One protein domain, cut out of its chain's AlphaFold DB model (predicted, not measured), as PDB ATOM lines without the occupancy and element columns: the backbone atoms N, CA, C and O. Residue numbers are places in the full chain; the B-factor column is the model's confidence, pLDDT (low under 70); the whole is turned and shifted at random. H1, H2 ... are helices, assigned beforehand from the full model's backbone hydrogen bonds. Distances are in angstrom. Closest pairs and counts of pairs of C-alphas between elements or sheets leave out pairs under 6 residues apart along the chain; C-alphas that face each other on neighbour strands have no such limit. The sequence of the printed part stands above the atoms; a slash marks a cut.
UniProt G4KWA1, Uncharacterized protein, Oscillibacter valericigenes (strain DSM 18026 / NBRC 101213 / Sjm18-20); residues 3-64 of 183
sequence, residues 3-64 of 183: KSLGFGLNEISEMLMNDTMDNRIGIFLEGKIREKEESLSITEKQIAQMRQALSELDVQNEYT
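This is residues 3 to 64 of the 183 residues of an uncharacterized protein of Oscillibacter valericigenes (strain DSM 18026 / NBRC 101213 / Sjm18-20) (UniProt G4KWA1). One long helix, H2, makes the longest axis, and the short helix H1 before it is folded back loosely along its first part, like the short stroke of a J. Residues 37 to 64 stick out as a bare arm. The printed part has 62 residues, two named helices in the order H1, H2 and no named strand; it is all helix and extended, with a radius of gyration of the C-alphas of 20.5 A and spans of 68 by 19 by 13 A.

Look first at H1, residues 9 to 16, then at H2, residues 21 to 62. They form a helical hairpin, opposite ways at a shallow tilt of 29 degrees. They only just touch, with 3 pairs of C-alphas within 8 A, and H2 does so with residues 24 to 28 alone; the closest C-alphas, of Met 15 and Ile 25, are 7.1 A apart. In H1 every O i to N i+4 pair is within hydrogen-bond range, in H2 35 of 38.

Find C-alpha 9 at (147.465, 121.831, 161.004); H1 runs 10.6 A from there. H2 runs 62.6 A from C-alpha 21 to C-alpha 62 at (134.659, 79.456, 188.127).

The C-alphas farthest apart, of Asp 19 and Thr 64, are 68.5 A apart. The printed part has no cut, and the link from H1 to H2 is tight. The pLDDT is under 70 at residues 18 to 23 and 58 to 64.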
ATOM      1  N   LYS A   3     146.511 123.779 168.646       81.69
ATOM      2  CA  LYS A   3     147.196 122.476 168.559       81.69
ATOM      3  C   LYS A   3     147.083 121.645 169.848       81.69
ATOM      4  O   LYS A   3     146.881 120.441 169.781       81.69
ATOM      5  N   SER A   4     147.179 122.276 171.025       84.19
ATOM      6  CA  SER A   4     147.026 121.579 172.314       84.19
ATOM      7  C   SER A   4     145.576 121.196 172.618       84.19
ATOM      8  O   SER A   4     145.347 120.301 173.418       84.19
ATOM      9  N   LEU A   5     144.604 121.830 171.956       84.19
ATOM     10  CA  LEU A   5     143.189 121.449 172.008       84.19
ATOM     11  C   LEU A   5     142.854 120.312 171.024       84.19
ATOM     12  O   LEU A   5     141.718 119.854 170.978       84.19
ATOM     13  N   GLY A   6     143.836 119.809 170.271       83.50
ATOM     14  CA  GLY A   6     143.668 118.689 169.347       83.50
ATOM     15  C   GLY A   6     143.255 119.085 167.931       83.50
ATOM     16  O   GLY A   6     142.815 118.214 167.190       83.50
ATOM     17  N   PHE A   7     143.392 120.358 167.550       87.00
ATOM     18  CA  PHE A   7     143.231 120.767 166.154       87.00
ATOM     19  C   PHE A   7     144.466 120.397 165.320       87.00
ATOM     20  O   PHE A   7     145.609 120.647 165.725       87.00
ATOM     21  N   GLY A   8     144.231 119.827 164.142       86.25
ATOM     22  CA  GLY A   8     145.238 119.535 163.129       86.25
ATOM     23  C   GLY A   8     145.720 120.791 162.397       86.25
ATOM     24  O   GLY A   8     145.078 121.839 162.413       86.25
ATOM     25  N   LEU A   9     146.867 120.693 161.719       82.62
ATOM     26  CA  LEU A   9     147.465 121.831 161.004       82.62
ATOM     27  C   LEU A   9     146.575 122.362 159.870       82.62
ATOM     28  O   LEU A   9     146.521 123.572 159.668       82.62
ATOM     29  N   ASN A  10     145.844 121.481 159.182       82.00
ATOM     30  CA  ASN A  10     144.917 121.876 158.120       82.00
ATOM     31  C   ASN A  10     143.703 122.631 158.678       82.00
ATOM     32  O   ASN A  10     143.366 123.689 158.159       82.00
ATOM     33  N   GLU A  11     143.119 122.156 159.784       80.38
ATOM     34  CA  GLU A  11     142.003 122.833 160.466       80.38
ATOM     35  C   GLU A  11     142.426 124.231 160.944       80.38
ATOM     36  O   GLU A  11     141.712 125.211 160.752       80.38
ATOM     37  N   ILE A  12     143.637 124.353 161.504       80.56
ATOM     38  CA  ILE A  12     144.195 125.641 161.938       80.56
ATOM     39  C   ILE A  12     144.426 126.576 160.739       80.56
ATOM     40  O   ILE A  12     144.171 127.774 160.845       80.56
ATOM     41  N   SER A  13     144.886 126.051 159.598       80.12
ATOM     42  CA  SER A  13     145.078 126.840 158.375       80.12
ATOM     43  C   SER A  13     143.752 127.374 157.821       80.12
ATOM     44  O   SER A  13     143.676 128.543 157.452       80.12
ATOM     45  N   GLU A  14     142.698 126.555 157.797       78.12
ATOM     46  CA  GLU A  14     141.362 126.968 157.341       78.12
ATOM     47  C   GLU A  14     140.731 128.038 158.243       78.12
ATOM     48  O   GLU A  14     140.065 128.954 157.750       78.12
ATOM     49  N   MET A  15     140.986 127.963 159.553       74.69
ATOM     50  CA  MET A  15     140.550 128.977 160.518       74.69
ATOM     51  C   MET A  15     141.247 130.330 160.310       74.69
ATOM     52  O   MET A  15     140.630 131.364 160.548       74.69
ATOM     53  N   LEU A  16     142.510 130.337 159.867       72.81
ATOM     54  CA  LEU A  16     143.322 131.552 159.702       72.81
ATOM     55  C   LEU A  16     143.161 132.233 158.333       72.81
ATOM     56  O   LEU A  16     143.501 133.403 158.200       72.81
ATOM     57  N   MET A  17     142.663 131.527 157.313       70.31
ATOM     58  CA  MET A  17     142.554 132.049 155.939       70.31
ATOM     59  C   MET A  17     141.312 132.918 155.673       70.31
ATOM     60  O   MET A  17     141.206 133.503 154.599       70.31
ATOM     61  N   ASN A  18     140.369 133.023 156.614       60.78
ATOM     62  CA  ASN A  18     139.118 133.760 156.423       60.78
ATOM     63  C   ASN A  18     139.015 134.955 157.389       60.78
ATOM     64  O   ASN A  18     138.696 134.781 158.560       60.78
ATOM     65  N   ASP A  19     139.201 136.170 156.869       55.41
ATOM     66  CA  ASP A  19     139.320 137.464 157.580       55.41
ATOM     67  C   ASP A  19     138.026 137.996 158.264       55.41
ATOM     68  O   ASP A  19     137.834 139.195 158.453       55.41
ATOM     69  N   THR A  20     137.093 137.121 158.655       56.06
ATOM     70  CA  THR A  20     135.849 137.483 159.376       56.06
ATOM     71  C   THR A  20     135.840 136.805 160.746       56.06
ATOM     72  O   THR A  20     135.226 135.760 160.957       56.06
ATOM     73  N   MET A  21     136.621 137.383 161.659       58.41
ATOM     74  CA  MET A  21     137.264 136.661 162.762       58.41
ATOM     75  C   MET A  21     136.383 136.287 163.967       58.41
ATOM     76  O   MET A  21     136.687 135.288 164.610       58.41
ATOM     77  N   ASP A  22     135.277 136.973 164.270       60.84
ATOM     78  CA  ASP A  22     134.662 136.772 165.599       60.84
ATOM     79  C   ASP A  22     133.566 135.695 165.675       60.84
ATOM     80  O   ASP A  22     133.459 135.013 166.691       60.84
ATOM     81  N   ASN A  23     132.783 135.452 164.615       61.56
ATOM     82  CA  ASN A  23     131.644 134.514 164.703       61.56
ATOM     83  C   ASN A  23     131.961 133.079 164.225       61.56
ATOM     84  O   ASN A  23     131.182 132.156 164.448       61.56
ATOM     85  N   ARG A  24     133.099 132.857 163.552       70.12
ATOM     86  CA  ARG A  24     133.463 131.537 162.995       70.12
ATOM     87  C   ARG A  24     134.279 130.674 163.953       70.12
ATOM     88  O   ARG A  24     134.109 129.459 163.950       70.12
ATOM     89  N   ILE A  25     135.117 131.273 164.801       77.44
ATOM     90  CA  ILE A  25     135.948 130.530 165.765       77.44
ATOM     91  C   ILE A  25     135.074 129.760 166.766       77.44
ATOM     92  O   ILE A  25     135.393 128.614 167.083       77.44
ATOM     93  N   GLY A  26     133.949 130.343 167.198       79.50
ATOM     94  CA  GLY A  26     132.967 129.667 168.056       79.50
ATOM     95  C   GLY A  26     132.454 128.362 167.442       79.50
ATOM     96  O   GLY A  26     132.514 127.322 168.088       79.50
ATOM     97  N   ILE A  27     132.087 128.384 166.157       82.88
ATOM     98  CA  ILE A  27     131.599 127.205 165.418       82.88
ATOM     99  C   ILE A  27     132.671 126.106 165.342       82.88
ATOM    100  O   ILE A  27     132.370 124.928 165.528       82.88
ATOM    101  N   PHE A  28     133.933 126.471 165.097       84.50
ATOM    102  CA  PHE A  28     135.035 125.504 165.074       84.50
ATOM    103  C   PHE A  28     135.292 124.879 166.450       84.50
ATOM    104  O   PHE A  28     135.537 123.675 166.542       84.50
ATOM    105  N   LEU A  29     135.225 125.674 167.521       86.06
ATOM    106  CA  LEU A  29     135.389 125.181 168.889       86.06
ATOM    107  C   LEU A  29     134.231 124.268 169.302       86.06
ATOM    108  O   LEU A  29     134.491 123.180 169.809       86.06
ATOM    109  N   GLU A  30     132.981 124.649 169.030       89.31
ATOM    110  CA  GLU A  30     131.796 123.809 169.265       89.31
ATOM    111  C   GLU A  30     131.872 122.494 168.480       89.31
ATOM    112  O   GLU A  30     131.620 121.419 169.027       89.31
ATOM    113  N   GLY A  31     132.299 122.557 167.216       90.06
ATOM    114  CA  GLY A  31     132.541 121.375 166.395       90.06
ATOM    115  C   GLY A  31     133.569 120.433 167.022       90.06
ATOM    116  O   GLY A  31     133.318 119.230 167.112       90.06
ATOM    117  N   LYS A  32     134.688 120.977 167.516       90.94
ATOM    118  CA  LYS A  32     135.751 120.185 168.152       90.94
ATOM    119  C   LYS A  32     135.349 119.625 169.512       90.94
ATOM    120  O   LYS A  32     135.769 118.523 169.857       90.94
ATOM    121  N   ILE A  33     134.546 120.360 170.279       93.50
ATOM    122  CA  ILE A  33     133.960 119.867 171.532       93.50
ATOM    123  C   ILE A  33     133.098 118.642 171.231       93.50
ATOM    124  O   ILE A  33     133.350 117.582 171.798       93.50
ATOM    125  N   ARG A  34     132.183 118.743 170.262       95.25
ATOM    126  CA  ARG A  34     131.311 117.631 169.870       95.25
ATOM    127  C   ARG A  34     132.091 116.407 169.379       95.25
ATOM    128  O   ARG A  34     131.774 115.293 169.777       95.25
ATOM    129  N   GLU A  35     133.129 116.603 168.563       94.50
ATOM    130  CA  GLU A  35     134.019 115.514 168.119       94.50
ATOM    131  C   GLU A  35     134.674 114.799 169.315       94.50
ATOM    132  O   GLU A  35     134.737 113.569 169.371       94.50
ATOM    133  N   LYS A  36     135.142 115.561 170.312       94.75
ATOM    134  CA  LYS A  36     135.749 114.994 171.522       94.75
ATOM    135  C   LYS A  36     134.738 114.279 172.409       94.75
ATOM    136  O   LYS A  36     135.073 113.227 172.946       94.75
ATOM    137  N   GLU A  37     133.536 114.822 172.563       96.81
ATOM    138  CA  GLU A  37     132.449 114.187 173.316       96.81
ATOM    139  C   GLU A  37     132.022 112.863 172.670       96.81
ATOM    140  O   GLU A  37     131.853 111.860 173.363       96.81
ATOM    141  N   GLU A  38     131.935 112.816 171.339       97.19
ATOM    142  CA  GLU A  38     131.664 111.581 170.600       97.19
ATOM    143  C   GLU A  38     132.787 110.552 170.799       97.19
ATOM    144  O   GLU A  38     132.526 109.396 171.140       97.19
ATOM    145  N   SER A  39     134.048 110.978 170.676       96.31
ATOM    146  CA  SER A  39     135.203 110.113 170.935       96.31
ATOM    147  C   SER A  39     135.233 109.595 172.376       96.31
ATOM    148  O   SER A  39     135.639 108.451 172.597       96.31
ATOM    149  N   LEU A  40     134.820 110.403 173.355       97.50
ATOM    150  CA  LEU A  40     134.720 109.991 174.753       97.50
ATOM    151  C   LEU A  40     133.643 108.915 174.918       97.50
ATOM    152  O   LEU A  40     133.939 107.852 175.452       97.50
ATOM    153  N   SER A  41     132.450 109.138 174.368       97.25
ATOM    154  CA  SER A  41     131.335 108.182 174.409       97.25
ATOM    155  C   SER A  41     131.692 106.827 173.779       97.25
ATOM    156  O   SER A  41     131.437 105.767 174.359       97.25
ATOM    157  N   ILE A  42     132.365 106.833 172.620       97.81
ATOM    158  CA  ILE A  42     132.867 105.606 171.978       97.81
ATOM    159  C   ILE A  42     133.856 104.883 172.898       97.81
ATOM    160  O   ILE A  42     133.759 103.666 173.080       97.81
ATOM    161  N   THR A  43     134.787 105.629 173.492       97.38
ATOM    162  CA  THR A  43     135.811 105.081 174.390       97.38
ATOM    163  C   THR A  43     135.182 104.471 175.645       97.38
ATOM    164  O   THR A  43     135.524 103.356 176.034       97.38
ATOM    165  N   GLU A  44     134.216 105.156 176.257       97.75
ATOM    166  CA  GLU A  44     133.473 104.665 177.422       97.75
ATOM    167  C   GLU A  44     132.720 103.371 177.106       97.75
ATOM    168  O   GLU A  44     132.778 102.410 177.880       97.75
ATOM    169  N   LYS A  45     132.083 103.297 175.932       97.50
ATOM    170  CA  LYS A  45     131.418 102.078 175.463       97.50
ATOM    171  C   LYS A  45     132.404 100.921 175.288       97.50
ATOM    172  O   LYS A  45     132.110  99.806 175.717       97.50
ATOM    173  N   GLN A  46     133.570 101.170 174.695       97.56
ATOM    174  CA  GLN A  46     134.615 100.154 174.545       97.56
ATOM    175  C   GLN A  46     135.120  99.659 175.906       97.56
ATOM    176  O   GLN A  46     135.247  98.453 176.109       97.56
ATOM    177  N   ILE A  47     135.341 100.562 176.866       98.25
ATOM    178  CA  ILE A  47     135.725 100.194 178.237       98.25
ATOM    179  C   ILE A  47     134.643  99.324 178.888       98.25
ATOM    180  O   ILE A  47     134.967  98.321 179.523       98.25
ATOM    181  N   ALA A  48     133.363  99.668 178.721       97.19
ATOM    182  CA  ALA A  48     132.261  98.862 179.241       97.19
ATOM    183  C   ALA A  48     132.251  97.445 178.639       97.19
ATOM    184  O   ALA A  48     132.124  96.472 179.379       97.19
ATOM    185  N   GLN A  49     132.474  97.320 177.327       97.06
ATOM    186  CA  GLN A  49     132.593  96.023 176.653       97.06
ATOM    187  C   GLN A  49     133.781  95.202 177.174       97.06
ATOM    188  O   GLN A  49     133.641  94.005 177.405       97.06
ATOM    189  N   MET A  50     134.936  95.829 177.419       97.19
ATOM    190  CA  MET A  50     136.097  95.139 177.997       97.19
ATOM    191  C   MET A  50     135.832  94.666 179.431       97.19
ATOM    192  O   MET A  50     136.213  93.554 179.785       97.19
ATOM    193  N   ARG A  51     135.152  95.475 180.255       95.69
ATOM    194  CA  ARG A  51     134.752  95.078 181.616       95.69
ATOM    195  C   ARG A  51     133.796  93.891 181.603       95.69
ATOM    196  O   ARG A  51     133.953  92.985 182.413       95.69
ATOM    197  N   GLN A  52     132.840  93.888 180.675       92.81
ATOM    198  CA  GLN A  52     131.942  92.755 180.489       92.81
ATOM    199  C   GLN A  52     132.719  91.496 180.085       92.81
ATOM    200  O   GLN A  52     132.559  90.463 180.724       92.81
ATOM    201  N   ALA A  53     133.611  91.595 179.095       91.31
ATOM    202  CA  ALA A  53     134.435  90.468 178.667       91.31
ATOM    203  C   ALA A  53     135.313  89.912 179.806       91.31
ATOM    204  O   ALA A  53     135.445  88.700 179.938       91.31
ATOM    205  N   LEU A  54     135.877  90.774 180.662       89.12
ATOM    206  CA  LEU A  54     136.616  90.344 181.857       89.12
ATOM    207  C   LEU A  54     135.722  89.581 182.842       89.12
ATOM    208  O   LEU A  54     136.103  88.507 183.296       89.12
ATOM    209  N   SER A  55     134.518  90.090 183.117       81.62
ATOM    210  CA  SER A  55     133.558  89.406 183.990       81.62
ATOM    211  C   SER A  55     133.143  88.040 183.438       81.62
ATOM    212  O   SER A  55     132.960  87.104 184.209       81.62
ATOM    213  N   GLU A  56     132.981  87.911 182.120       77.19
ATOM    214  CA  GLU A  56     132.651  86.635 181.475       77.19
ATOM    215  C   GLU A  56     133.808  85.627 181.575       77.19
ATOM    216  O   GLU A  56     133.564  84.436 181.774       77.19
ATOM    217  N   LEU A  57     135.061  86.084 181.487       77.75
ATOM    218  CA  LEU A  57     136.242  85.235 181.672       77.75
ATOM    219  C   LEU A  57     136.388  84.741 183.117       77.75
ATOM    220  O   LEU A  57     136.693  83.564 183.313       77.75
ATOM    221  N   ASP A  58     136.133  85.596 184.113       66.25
ATOM    222  CA  ASP A  58     136.144  85.195 185.527       66.25
ATOM    223  C   ASP A  58     135.082  84.118 185.801       66.25
ATOM    224  O   ASP A  58     135.381  83.080 186.391       66.25
ATOM    225  N   VAL A  59     133.873  84.292 185.253       60.47
ATOM    226  CA  VAL A  59     132.792  83.297 185.330       60.47
ATOM    227  C   VAL A  59     133.189  81.977 184.652       60.47
ATOM    228  O   VAL A  59     132.974  80.906 185.214       60.47
ATOM    229  N   GLN A  60     133.806  82.002 183.468       55.75
ATOM    230  CA  GLN A  60     134.261  80.772 182.794       55.75
ATOM    231  C   GLN A  60     135.317  80.002 183.609       55.75
ATOM    232  O   GLN A  60     135.334  78.768 183.592       55.75
ATOM    233  N   ASN A  61     136.169  80.711 184.354       54.31
ATOM    234  CA  ASN A  61     137.158  80.097 185.238       54.31
ATOM    235  C   ASN A  61     136.519  79.473 186.496       54.31
ATOM    236  O   ASN A  61     137.008  78.458 186.986       54.31
ATOM    237  N   GLU A  62     135.409  80.026 186.995       54.12
ATOM    238  CA  GLU A  62     134.659  79.456 188.127       54.12
ATOM    239  C   GLU A  62     133.910  78.156 187.763       54.12
ATOM    240  O   GLU A  62     133.739  77.277 188.611       54.12
ATOM    241  N   TYR A  63     133.519  77.978 186.495       52.84
ATOM    242  CA  TYR A  63     132.736  76.821 186.026       52.84
ATOM    243  C   TYR A  63     133.522  75.831 185.156       52.84
ATOM    244  O   TYR A  63     132.937  75.146 184.310       52.84
ATOM    245  N   THR A  64     134.839  75.694 185.341       50.56
ATOM    246  CA  THR A  64     135.594  74.669 184.602       50.56
ATOM    247  C   THR A  64     135.236  73.263 185.109       50.56
ATOM    248  O   THR A  64     135.846  72.729 186.035       50.56
TER     249      THR A  64